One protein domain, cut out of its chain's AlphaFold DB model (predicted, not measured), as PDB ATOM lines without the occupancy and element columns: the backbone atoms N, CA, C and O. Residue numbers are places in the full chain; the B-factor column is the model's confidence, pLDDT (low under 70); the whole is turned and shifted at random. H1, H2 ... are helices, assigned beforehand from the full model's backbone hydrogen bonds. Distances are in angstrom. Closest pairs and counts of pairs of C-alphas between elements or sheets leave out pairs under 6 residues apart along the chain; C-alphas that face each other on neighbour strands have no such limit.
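AT A GLANCE: This is residues 21 to 98 of the 99 residues of the protein "Hypothetical protein" of Rotaria socialis (UniProt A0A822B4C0). What shape does this domain have? One long helix, H2, runs along the longest axis; residues 21 to 48, which hold the short helix H1 and the first part of H2, stick out as a thin arm, while past the other end of H2 sit the small helix H3 and a long loop, residues 70 to 89, that folds back to the short helix H4 near H2. What is it made of, and how large is it? The printed part has 78 residues with four named helices, in the order H1, H2, H3, H4, and no named strand, and its class is all helix. It is extended, with a radius of gyration of the C-alphas of 18.3 A and spans of 55 by 27 by 20 A, the arm making much of the length.

IN THESE COORDINATES: Where does the first helix lie? H1 is residues 21 to 27, and C-alpha 21 stands at (-0.131, -22.721, 10.225). Which helix is the longest? H2, residues 36 to 57, measures 31.2 A from first to last C-alpha, from (-9.040, -33.248, -12.323) to (-20.190, -57.971, 3.104). What follows it? H3 is residues 64 to 69, 9.1 A long. H4 is residues 90 to 96, 10.4 A long, and its C-alpha 96 is at (-10.098, -46.134, 8.517).

HOW THE PARTS SIT: Does H1 come near another helix? H1 is apart from H2, from H3 and from H4. How do H2 and H4 stand to each other? They are close but not clearly touching, with the closest C-alphas, those of Asp 53 and Cys 92, 7.2 A apart. Their lines stand at a steep tilt of 39 degrees, and they run opposite ways. Where is H3 in relation to H2 and H4? H3 is apart from both. What do the helices' backbones show? In H1, H2 and H3 every O i to N i+4 pair is within hydrogen-bond range; in H4, 2 of 3 are.

THE WHOLE: How far does the printed part reach? The two C-alphas farthest apart, those of Glu 22 and Asn 69, are 57.1 A apart. Without the residues 21 to 48 that stand free, the body has 50 residues and spans 37 by 19 by 18 A. Is there a cut, and which links are long? The printed part has no cut. The link from H3 to H4, 20 residues, is long, while those from H1 to H2 and from H2 to H3 are short. Where is confidence low? The mean pLDDT of the printed part is 81.7, and residues 21 to 34 and 91 to 98 are under 70.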
ATOM      1  N   ASP A  21       0.386 -24.084  10.435       68.88
ATOM      2  CA  ASP A  21      -0.131 -22.721  10.225       68.88
ATOM      3  C   ASP A  21       0.213 -22.166   8.827       68.88
ATOM      4  O   ASP A  21      -0.545 -21.410   8.216       68.88
ATOM      5  N   GLU A  22       1.355 -22.582   8.271       66.69
ATOM      6  CA  GLU A  22       1.809 -22.196   6.931       66.69
ATOM      7  C   GLU A  22       1.032 -22.941   5.832       66.69
ATOM      8  O   GLU A  22       0.824 -22.407   4.740       66.69
ATOM      9  N   LEU A  23       0.583 -24.168   6.120       64.31
ATOM     10  CA  LEU A  23      -0.283 -24.955   5.239       64.31
ATOM     11  C   LEU A  23      -1.688 -24.365   5.167       64.31
ATOM     12  O   LEU A  23      -2.255 -24.280   4.080       64.31
ATOM     13  N   GLN A  24      -2.223 -23.910   6.299       64.81
ATOM     14  CA  GLN A  24      -3.569 -23.348   6.377       64.81
ATOM     15  C   GLN A  24      -3.707 -22.077   5.521       64.81
ATOM     16  O   GLN A  24      -4.681 -21.922   4.785       64.81
ATOM     17  N   ASN A  25      -2.675 -21.227   5.510       64.94
ATOM     18  CA  ASN A  25      -2.612 -20.052   4.634       64.94
ATOM     19  C   ASN A  25      -2.521 -20.411   3.137       64.94
ATOM     20  O   ASN A  25      -3.058 -19.685   2.304       64.94
ATOM     21  N   GLY A  26      -1.881 -21.533   2.789       60.16
ATOM     22  CA  GLY A  26      -1.791 -22.029   1.409       60.16
ATOM     23  C   GLY A  26      -3.028 -22.795   0.923       60.16
ATOM     24  O   GLY A  26      -3.268 -22.843  -0.279       60.16
ATOM     25  N   MET A  27      -3.822 -23.373   1.832       59.25
ATOM     26  CA  MET A  27      -5.076 -24.076   1.513       59.25
ATOM     27  C   MET A  27      -6.252 -23.128   1.239       59.25
ATOM     28  O   MET A  27      -7.199 -23.522   0.563       59.25
ATOM     29  N   ASN A  28      -6.194 -21.888   1.735       57.22
ATOM     30  CA  ASN A  28      -7.235 -20.876   1.516       57.22
ATOM     31  C   ASN A  28      -7.218 -20.266   0.106       57.22
ATOM     32  O   ASN A  28      -8.160 -19.573  -0.279       57.22
ATOM     33  N   VAL A  29      -6.168 -20.522  -0.677       57.53
ATOM     34  CA  VAL A  29      -6.136 -20.192  -2.100       57.53
ATOM     35  C   VAL A  29      -6.569 -21.451  -2.849       57.53
ATOM     36  O   VAL A  29      -5.844 -22.447  -2.791       57.53
ATOM     37  N   PRO A  30      -7.724 -21.470  -3.542       56.62
ATOM     38  CA  PRO A  30      -8.056 -22.601  -4.391       56.62
ATOM     39  C   PRO A  30      -6.938 -22.729  -5.421       56.62
ATOM     40  O   PRO A  30      -6.725 -21.829  -6.233       56.62
ATOM     41  N   ASN A  31      -6.178 -23.823  -5.342       58.22
ATOM     42  CA  ASN A  31      -5.157 -24.119  -6.331       58.22
ATOM     43  C   ASN A  31      -5.850 -24.104  -7.695       58.22
ATOM     44  O   ASN A  31      -6.640 -24.993  -7.997       58.22
ATOM     45  N   ALA A  32      -5.532 -23.117  -8.534       58.59
ATOM     46  CA  ALA A  32      -6.036 -23.011  -9.906       58.59
ATOM     47  C   ALA A  32      -5.612 -24.201 -10.802       58.59
ATOM     48  O   ALA A  32      -5.894 -24.224 -11.994       58.59
ATOM     49  N   LEU A  33      -4.916 -25.183 -10.224       61.50
ATOM     50  CA  LEU A  33      -4.362 -26.378 -10.837       61.50
ATOM     51  C   LEU A  33      -4.705 -27.609  -9.987       61.50
ATOM     52  O   LEU A  33      -3.839 -28.426  -9.675       61.50
ATOM     53  N   ILE A  34      -5.961 -27.752  -9.556       68.31
ATOM     54  CA  ILE A  34      -6.428 -29.083  -9.168       68.31
ATOM     55  C   ILE A  34      -6.438 -29.911 -10.451       68.31
ATOM     56  O   ILE A  34      -7.194 -29.638 -11.376       68.31
ATOM     57  N   ASN A  35      -5.540 -30.888 -10.527       83.50
ATOM     58  CA  ASN A  35      -5.538 -31.833 -11.628       83.50
ATOM     59  C   ASN A  35      -6.775 -32.733 -11.480       83.50
ATOM     60  O   ASN A  35      -6.812 -33.606 -10.607       83.50
ATOM     61  N   ASP A  36      -7.776 -32.507 -12.331       88.75
ATOM     62  CA  ASP A  36      -9.040 -33.248 -12.323       88.75
ATOM     63  C   ASP A  36      -8.840 -34.761 -12.460       88.75
ATOM     64  O   ASP A  36      -9.600 -35.537 -11.885       88.75
ATOM     65  N   GLU A  37      -7.790 -35.210 -13.150       90.06
ATOM     66  CA  GLU A  37      -7.462 -36.632 -13.260       90.06
ATOM     67  C   GLU A  37      -7.066 -37.221 -11.900       90.06
ATOM     68  O   GLU A  37      -7.568 -38.276 -11.503       90.06
ATOM     69  N   ILE A  38      -6.204 -36.527 -11.151       88.44
ATOM     70  CA  ILE A  38      -5.784 -36.957  -9.810       88.44
ATOM     71  C   ILE A  38      -6.984 -36.948  -8.863       88.44
ATOM     72  O   ILE A  38      -7.199 -37.910  -8.125       88.44
ATOM     73  N   LEU A  39      -7.802 -35.895  -8.915       87.88
ATOM     74  CA  LEU A  39      -9.006 -35.797  -8.098       87.88
ATOM     75  C   LEU A  39      -9.996 -36.929  -8.404       87.88
ATOM     76  O   LEU A  39     -10.550 -37.531  -7.482       87.88
ATOM     77  N   ASN A  40     -10.191 -37.258  -9.681       93.50
ATOM     78  CA  ASN A  40     -11.051 -38.360 -10.100       93.50
ATOM     79  C   ASN A  40     -10.520 -39.713  -9.630       93.50
ATOM     80  O   ASN A  40     -11.310 -40.543  -9.184       93.50
ATOM     81  N   ARG A  41      -9.199 -39.923  -9.646       92.88
ATOM     82  CA  ARG A  41      -8.588 -41.133  -9.078       92.88
ATOM     83  C   ARG A  41      -8.858 -41.234  -7.582       92.88
ATOM     84  O   ARG A  41      -9.358 -42.261  -7.149       92.88
ATOM     85  N   ILE A  42      -8.627 -40.166  -6.815       91.31
ATOM     86  CA  ILE A  42      -8.875 -40.150  -5.361       91.31
ATOM     87  C   ILE A  42     -10.349 -40.451  -5.054       91.31
ATOM     88  O   ILE A  42     -10.655 -41.320  -4.236       91.31
ATOM     89  N   ARG A  43     -11.277 -39.779  -5.745       93.00
ATOM     90  CA  ARG A  43     -12.723 -40.020  -5.603       93.00
ATOM     91  C   ARG A  43     -13.099 -41.453  -5.971       93.00
ATOM     92  O   ARG A  43     -13.832 -42.097  -5.225       93.00
ATOM     93  N   GLY A  44     -12.566 -41.956  -7.082       95.50
ATOM     94  CA  GLY A  44     -12.778 -43.323  -7.545       95.50
ATOM     95  C   GLY A  44     -12.250 -44.366  -6.564       95.50
ATOM     96  O   GLY A  44     -12.926 -45.359  -6.325       95.50
ATOM     97  N   SER A  45     -11.098 -44.130  -5.932       94.44
ATOM     98  CA  SER A  45     -10.542 -45.021  -4.909       94.44
ATOM     99  C   SER A  45     -11.433 -45.100  -3.671       94.44
ATOM    100  O   SER A  45     -11.710 -46.195  -3.190       94.44
ATOM    101  N   MET A  46     -11.924 -43.957  -3.180       92.69
ATOM    102  CA  MET A  46     -12.831 -43.925  -2.026       92.69
ATOM    103  C   MET A  46     -14.171 -44.600  -2.343       92.69
ATOM    104  O   MET A  46     -14.641 -45.435  -1.571       92.69
ATOM    105  N   ALA A  47     -14.762 -44.289  -3.500       94.19
ATOM    106  CA  ALA A  47     -16.012 -44.907  -3.935       94.19
ATOM    107  C   ALA A  47     -15.850 -46.415  -4.186       94.19
ATOM    108  O   ALA A  47     -16.692 -47.201  -3.766       94.19
ATOM    109  N   GLY A  48     -14.752 -46.828  -4.824       95.19
ATOM    110  CA  GLY A  48     -14.449 -48.229  -5.109       95.19
ATOM    111  C   GLY A  48     -14.235 -49.058  -3.845       95.19
ATOM    112  O   GLY A  48     -14.704 -50.190  -3.780       95.19
ATOM    113  N   MET A  49     -13.604 -48.484  -2.817       93.88
ATOM    114  CA  MET A  49     -13.462 -49.127  -1.508       93.88
ATOM    115  C   MET A  49     -14.825 -49.370  -0.852       93.88
ATOM    116  O   MET A  49     -15.123 -50.497  -0.462       93.88
ATOM    117  N   ALA A  50     -15.670 -48.338  -0.782       92.62
ATOM    118  CA  ALA A  50     -17.011 -48.458  -0.214       92.62
ATOM    119  C   ALA A  50     -17.884 -49.449  -1.004       92.62
ATOM    120  O   ALA A  50     -18.604 -50.253  -0.415       92.62
ATOM    121  N   LEU A  51     -17.791 -49.427  -2.337       94.31
ATOM    122  CA  LEU A  51     -18.534 -50.334  -3.207       94.31
ATOM    123  C   LEU A  51     -18.077 -51.788  -3.043       94.31
ATOM    124  O   LEU A  51     -18.914 -52.685  -2.963       94.31
ATOM    125  N   GLY A  52     -16.764 -52.021  -2.975       92.62
ATOM    126  CA  GLY A  52     -16.196 -53.351  -2.758       92.62
ATOM    127  C   GLY A  52     -16.625 -53.951  -1.420       92.62
ATOM    128  O   GLY A  52     -16.998 -55.121  -1.368       92.62
ATOM    129  N   ASP A  53     -16.647 -53.141  -0.361       92.50
ATOM    130  CA  ASP A  53     -17.131 -53.565   0.953       92.50
ATOM    131  C   ASP A  53     -18.641 -53.869   0.945       92.50
ATOM    132  O   ASP A  53     -19.048 -54.939   1.396       92.50
ATOM    133  N   ALA A  54     -19.472 -53.006   0.348       92.69
ATOM    134  CA  ALA A  54     -20.915 -53.244   0.246       92.69
ATOM    135  C   ALA A  54     -21.263 -54.512  -0.565       92.69
ATOM    136  O   ALA A  54     -22.209 -55.221  -0.220       92.69
ATOM    137  N   LEU A  55     -20.500 -54.823  -1.622       93.44
ATOM    138  CA  LEU A  55     -20.653 -56.063  -2.396       93.44
ATOM    139  C   LEU A  55     -20.165 -57.294  -1.616       93.44
ATOM    140  O   LEU A  55     -20.826 -58.332  -1.612       93.44
ATOM    141  N   GLY A  56     -19.006 -57.191  -0.962       91.06
ATOM    142  CA  GLY A  56     -18.369 -58.309  -0.264       91.06
ATOM    143  C   GLY A  56     -19.073 -58.709   1.032       91.06
ATOM    144  O   GLY A  56     -19.199 -59.899   1.319       91.06
ATOM    145  N   ALA A  57     -19.588 -57.739   1.790       92.31
ATOM    146  CA  ALA A  57     -20.190 -57.971   3.104       92.31
ATOM    147  C   ALA A  57     -21.419 -58.893   3.055       92.31
ATOM    148  O   ALA A  57     -21.703 -59.620   4.010       92.31
ATOM    149  N   HIS A  58     -22.145 -58.906   1.934       89.81
ATOM    150  CA  HIS A  58     -23.314 -59.768   1.769       89.81
ATOM    151  C   HIS A  58     -22.946 -61.260   1.729       89.81
ATOM    152  O   HIS A  58     -23.677 -62.118   2.233       89.81
ATOM    153  N   VAL A  59     -21.780 -61.567   1.164       92.31
ATOM    154  CA  VAL A  59     -21.275 -62.933   1.001       92.31
ATOM    155  C   VAL A  59     -20.131 -63.268   1.956       92.31
ATOM    156  O   VAL A  59     -19.496 -64.318   1.831       92.31
ATOM    157  N   GLU A  60     -19.879 -62.406   2.937       92.12
ATOM    158  CA  GLU A  60     -18.868 -62.633   3.956       92.12
ATOM    159  C   GLU A  60     -19.145 -63.945   4.705       92.12
ATOM    160  O   GLU A  60     -20.288 -64.255   5.057       92.12
ATOM    161  N   PHE A  61     -18.086 -64.730   4.928       93.69
ATOM    162  CA  PHE A  61     -18.122 -66.069   5.534       93.69
ATOM    163  C   PHE A  61     -18.847 -67.153   4.716       93.69
ATOM    164  O   PHE A  61     -19.079 -68.256   5.218       93.69
ATOM    165  N   ARG A  62     -19.177 -66.902   3.442       92.25
ATOM    166  CA  ARG A  62     -19.654 -67.950   2.528       92.25
ATOM    167  C   ARG A  62     -18.476 -68.720   1.921       92.25
ATOM    168  O   ARG A  62     -17.474 -68.111   1.545       92.25
ATOM    169  N   PRO A  63     -18.571 -70.055   1.783       95.06
ATOM    170  CA  PRO A  63     -17.525 -70.831   1.129       95.06
ATOM    171  C   PRO A  63     -17.474 -70.511  -0.367       95.06
ATOM    172  O   PRO A  63     -18.491 -70.185  -0.977       95.06
ATOM    173  N   HIS A  64     -16.312 -70.696  -0.994       94.50
ATOM    174  CA  HIS A  64     -16.140 -70.430  -2.426       94.50
ATOM    175  C   HIS A  64     -17.177 -71.154  -3.306       94.50
ATOM    176  O   HIS A  64     -17.739 -70.555  -4.219       94.50
ATOM    177  N   GLN A  65     -17.522 -72.406  -2.980       97.25
ATOM    178  CA  GLN A  65     -18.531 -73.172  -3.721       97.25
ATOM    179  C   GLN A  65     -19.919 -72.509  -3.715       97.25
ATOM    180  O   GLN A  65     -20.666 -72.631  -4.684       97.25
ATOM    181  N   TYR A  66     -20.268 -71.789  -2.644       94.81
ATOM    182  CA  TYR A  66     -21.518 -71.036  -2.584       94.81
ATOM    183  C   TYR A  66     -21.528 -69.907  -3.619       94.81
ATOM    184  O   TYR A  66     -22.542 -69.726  -4.287       94.81
ATOM    185  N   LEU A  67     -20.404 -69.204  -3.792       93.50
ATOM    186  CA  LEU A  67     -20.259 -68.095  -4.743       93.50
ATOM    187  C   LEU A  67     -20.307 -68.555  -6.202       93.50
ATOM    188  O   LEU A  67     -20.815 -67.830  -7.050       93.50
ATOM    189  N   LEU A  68     -19.821 -69.765  -6.498       95.69
ATOM    190  CA  LEU A  68     -19.943 -70.354  -7.837       95.69
ATOM    191  C   LEU A  68     -21.409 -70.583  -8.220       95.69
ATOM    192  O   LEU A  68     -21.798 -70.344  -9.361       95.69
ATOM    193  N   ASN A  69     -22.225 -71.012  -7.255       96.12
ATOM    194  CA  ASN A  69     -23.648 -71.270  -7.468       96.12
ATOM    195  C   ASN A  69     -24.506 -69.996  -7.344       96.12
ATOM    196  O   ASN A  69     -25.581 -69.927  -7.933       96.12
ATOM    197  N   ASN A  70     -24.039 -69.001  -6.583       93.00
ATOM    198  CA  ASN A  70     -24.743 -67.753  -6.280       93.00
ATOM    199  C   ASN A  70     -23.803 -66.553  -6.509       93.00
ATOM    200  O   ASN A  70     -23.334 -65.941  -5.545       93.00
ATOM    201  N   PRO A  71     -23.455 -66.242  -7.768       92.56
ATOM    202  CA  PRO A  71     -22.553 -65.138  -8.066       92.56
ATOM    203  C   PRO A  71     -23.204 -63.792  -7.735       92.56
ATOM    204  O   PRO A  71     -24.346 -63.544  -8.123       92.56
ATOM    205  N   VAL A  72     -22.447 -62.903  -7.089       91.44
ATOM    206  CA  VAL A  72     -22.872 -61.524  -6.803       91.44
ATOM    207  C   VAL A  72     -22.878 -60.730  -8.108       91.44
ATOM    208  O   VAL A  72     -21.836 -60.568  -8.743       91.44
ATOM    209  N   LYS A  73     -24.055 -60.258  -8.529       93.44
ATOM    210  CA  LYS A  73     -24.235 -59.503  -9.786       93.44
ATOM    211  C   LYS A  73     -24.644 -58.051  -9.576       93.44
ATOM    212  O   LYS A  73     -24.514 -57.248 -10.494       93.44
ATOM    213  N   ASP A  74     -25.158 -57.731  -8.397       94.12
ATOM    214  CA  ASP A  74     -25.616 -56.400  -8.020       94.12
ATOM    215  C   ASP A  74     -25.446 -56.227  -6.502       94.12
ATOM    216  O   ASP A  74     -25.076 -57.158  -5.787       94.12
ATOM    217  N   LEU A  75     -25.717 -55.027  -6.004       93.88
ATOM    218  CA  LEU A  75     -25.863 -54.767  -4.582       93.88
ATOM    219  C   LEU A  75     -27.103 -55.493  -4.046       93.88
ATOM    220  O   LEU A  75     -28.216 -55.331  -4.560       93.88
ATOM    221  N   GLU A  76     -26.915 -56.241  -2.965       90.62
ATOM    222  CA  GLU A  76     -27.941 -57.084  -2.349       90.62
ATOM    223  C   GLU A  76     -28.092 -56.769  -0.854       90.62
ATOM    224  O   GLU A  76     -27.189 -56.233  -0.212       90.62
ATOM    225  N   SER A  77     -29.273 -57.051  -0.303       90.62
ATOM    226  CA  SER A  77     -29.576 -56.904   1.127       90.62
ATOM    227  C   SER A  77     -29.521 -58.254   1.834       90.62
ATOM    228  O   SER A  77     -29.983 -59.237   1.266       90.62
ATOM    229  N   GLY A  78     -29.078 -58.300   3.092       89.75
ATOM    230  CA  GLY A  78     -29.016 -59.495   3.936       89.75
ATOM    231  C   GLY A  78     -27.580 -59.829   4.339       89.75
ATOM    232  O   GLY A  78     -26.858 -58.962   4.832       89.75
ATOM    233  N   GLY A  79     -27.160 -61.077   4.123       87.25
ATOM    234  CA  GLY A  79     -25.820 -61.546   4.475       87.25
ATOM    235  C   GLY A  79     -25.673 -61.795   5.973       87.25
ATOM    236  O   GLY A  79     -26.653 -61.757   6.719       87.25
ATOM    237  N   THR A  80     -24.447 -62.051   6.420       88.12
ATOM    238  CA  THR A  80     -24.151 -62.390   7.825       88.12
ATOM    239  C   THR A  80     -24.639 -61.317   8.803       88.12
ATOM    240  O   THR A  80     -25.075 -61.632   9.907       88.12
ATOM    241  N   TRP A  81     -24.627 -60.055   8.374       86.56
ATOM    242  CA  TRP A  81     -24.951 -58.903   9.215       86.56
ATOM    243  C   TRP A  81     -26.343 -58.303   8.963       86.56
ATOM    244  O   TRP A  81     -26.675 -57.292   9.575       86.56
ATOM    245  N   GLY A  82     -27.155 -58.885   8.068       90.19
ATOM    246  CA  GLY A  82     -28.508 -58.387   7.777       90.19
ATOM    247  C   GLY A  82     -28.548 -56.963   7.204       90.19
ATOM    248  O   GLY A  82     -29.450 -56.196   7.534       90.19
ATOM    249  N   LEU A  83     -27.561 -56.592   6.386       91.75
ATOM    250  CA  LEU A  83     -27.388 -55.231   5.864       91.75
ATOM    251  C   LEU A  83     -28.466 -54.870   4.835       91.75
ATOM    252  O   LEU A  83     -28.937 -55.725   4.084       91.75
ATOM    253  N   THR A  84     -28.831 -53.590   4.738       93.56
ATOM    254  CA  THR A  84     -29.680 -53.109   3.636       93.56
ATOM    255  C   THR A  84     -28.884 -53.023   2.331       93.56
ATOM    256  O   THR A  84     -27.659 -52.904   2.351       93.56
ATOM    257  N   LYS A  85     -29.566 -53.030   1.179       92.94
ATOM    258  CA  LYS A  85     -28.915 -52.931  -0.139       92.94
ATOM    259  C   LYS A  85     -28.001 -51.696  -0.212       92.94
ATOM    260  O   LYS A  85     -28.452 -50.583   0.044       92.94
ATOM    261  N   GLY A  86     -26.730 -51.903  -0.566       91.00
ATOM    262  CA  GLY A  86     -25.726 -50.836  -0.702       91.00
ATOM    263  C   GLY A  86     -25.134 -50.317   0.611       91.00
ATOM    264  O   GLY A  86     -24.341 -49.377   0.591       91.00
ATOM    265  N   GLN A  87     -25.496 -50.905   1.752       92.88
ATOM    266  CA  GLN A  87     -24.933 -50.518   3.037       92.88
ATOM    267  C   GLN A  87     -23.500 -51.045   3.179       92.88
ATOM    268  O   GLN A  87     -23.255 -52.247   3.112       92.88
ATOM    269  N   VAL A  88     -22.574 -50.124   3.436       89.06
ATOM    270  CA  VAL A  88     -21.175 -50.410   3.779       89.06
ATOM    271  C   VAL A  88     -21.127 -51.032   5.180       89.06
ATOM    272  O   VAL A  88     -21.793 -50.566   6.113       89.06
ATOM    273  N   SER A  89     -20.359 -52.104   5.327       83.06
ATOM    274  CA  SER A  89     -20.125 -52.787   6.587       83.06
ATOM    275  C   SER A  89     -19.412 -51.859   7.577       83.06
ATOM    276  O   SER A  89     -18.578 -51.014   7.240       83.06
ATOM    277  N   ARG A  90     -19.724 -52.018   8.865       72.19
ATOM    278  CA  ARG A  90     -19.060 -51.231   9.914       72.19
ATOM    279  C   ARG A  90     -17.578 -51.582  10.071       72.19
ATOM    280  O   ARG A  90     -16.856 -50.792  10.672       72.19
ATOM    281  N   LEU A  91     -17.115 -52.710   9.522       60.78
ATOM    282  CA  LEU A  91     -15.699 -53.086   9.543       60.78
ATOM    283  C   LEU A  91     -14.849 -52.054   8.793       60.78
ATOM    284  O   LEU A  91     -13.787 -51.684   9.286       60.78
ATOM    285  N   CYS A  92     -15.352 -51.486   7.692       52.53
ATOM    286  CA  CYS A  92     -14.637 -50.452   6.945       52.53
ATOM    287  C   CYS A  92     -14.382 -49.179   7.789       52.53
ATOM    288  O   CYS A  92     -13.309 -48.583   7.721       52.53
ATOM    289  N   PHE A  93     -15.312 -48.801   8.676       49.84
ATOM    290  CA  PHE A  93     -15.183 -47.593   9.508       49.84
ATOM    291  C   PHE A  93     -14.274 -47.758  10.733       49.84
ATOM    292  O   PHE A  93     -13.662 -46.783  11.167       49.84
ATOM    293  N   VAL A  94     -14.157 -48.966  11.294       50.84
ATOM    294  CA  VAL A  94     -13.347 -49.197  12.506       50.84
ATOM    295  C   VAL A  94     -11.843 -49.128  12.212       50.84
ATOM    296  O   VAL A  94     -11.074 -48.760  13.100       50.84
ATOM    297  N   TYR A  95     -11.423 -49.421  10.978       44.88
ATOM    298  CA  TYR A  95     -10.010 -49.410  10.588       44.88
ATOM    299  C   TYR A  95      -9.566 -48.139   9.848       44.88
ATOM    300  O   TYR A  95      -8.380 -47.827   9.891       44.88
ATOM    301  N   LEU A  96     -10.474 -47.369   9.227       45.38
ATOM    302  CA  LEU A  96     -10.098 -46.134   8.517       45.38
ATOM    303  C   LEU A  96      -9.933 -44.900   9.422       45.38
ATOM    304  O   LEU A  96      -9.169 -44.006   9.078       45.38
ATOM    305  N   PHE A  97     -10.623 -44.835  10.567       38.59
ATOM    306  CA  PHE A  97     -10.597 -43.674  11.481       38.59
ATOM    307  C   PHE A  97      -9.801 -43.917  12.772       38.59
ATOM    308  O   PHE A  97      -9.933 -43.175  13.745       38.59
ATOM    309  N   ARG A  98      -8.993 -44.981  12.801       33.03
ATOM    310  CA  ARG A  98      -8.111 -45.319  13.927       33.03
ATOM    311  C   ARG A  98      -6.622 -45.234  13.571       33.03
ATOM    312  O   ARG A  98      -5.803 -45.848  14.254       33.03
TER     313      ARG A  98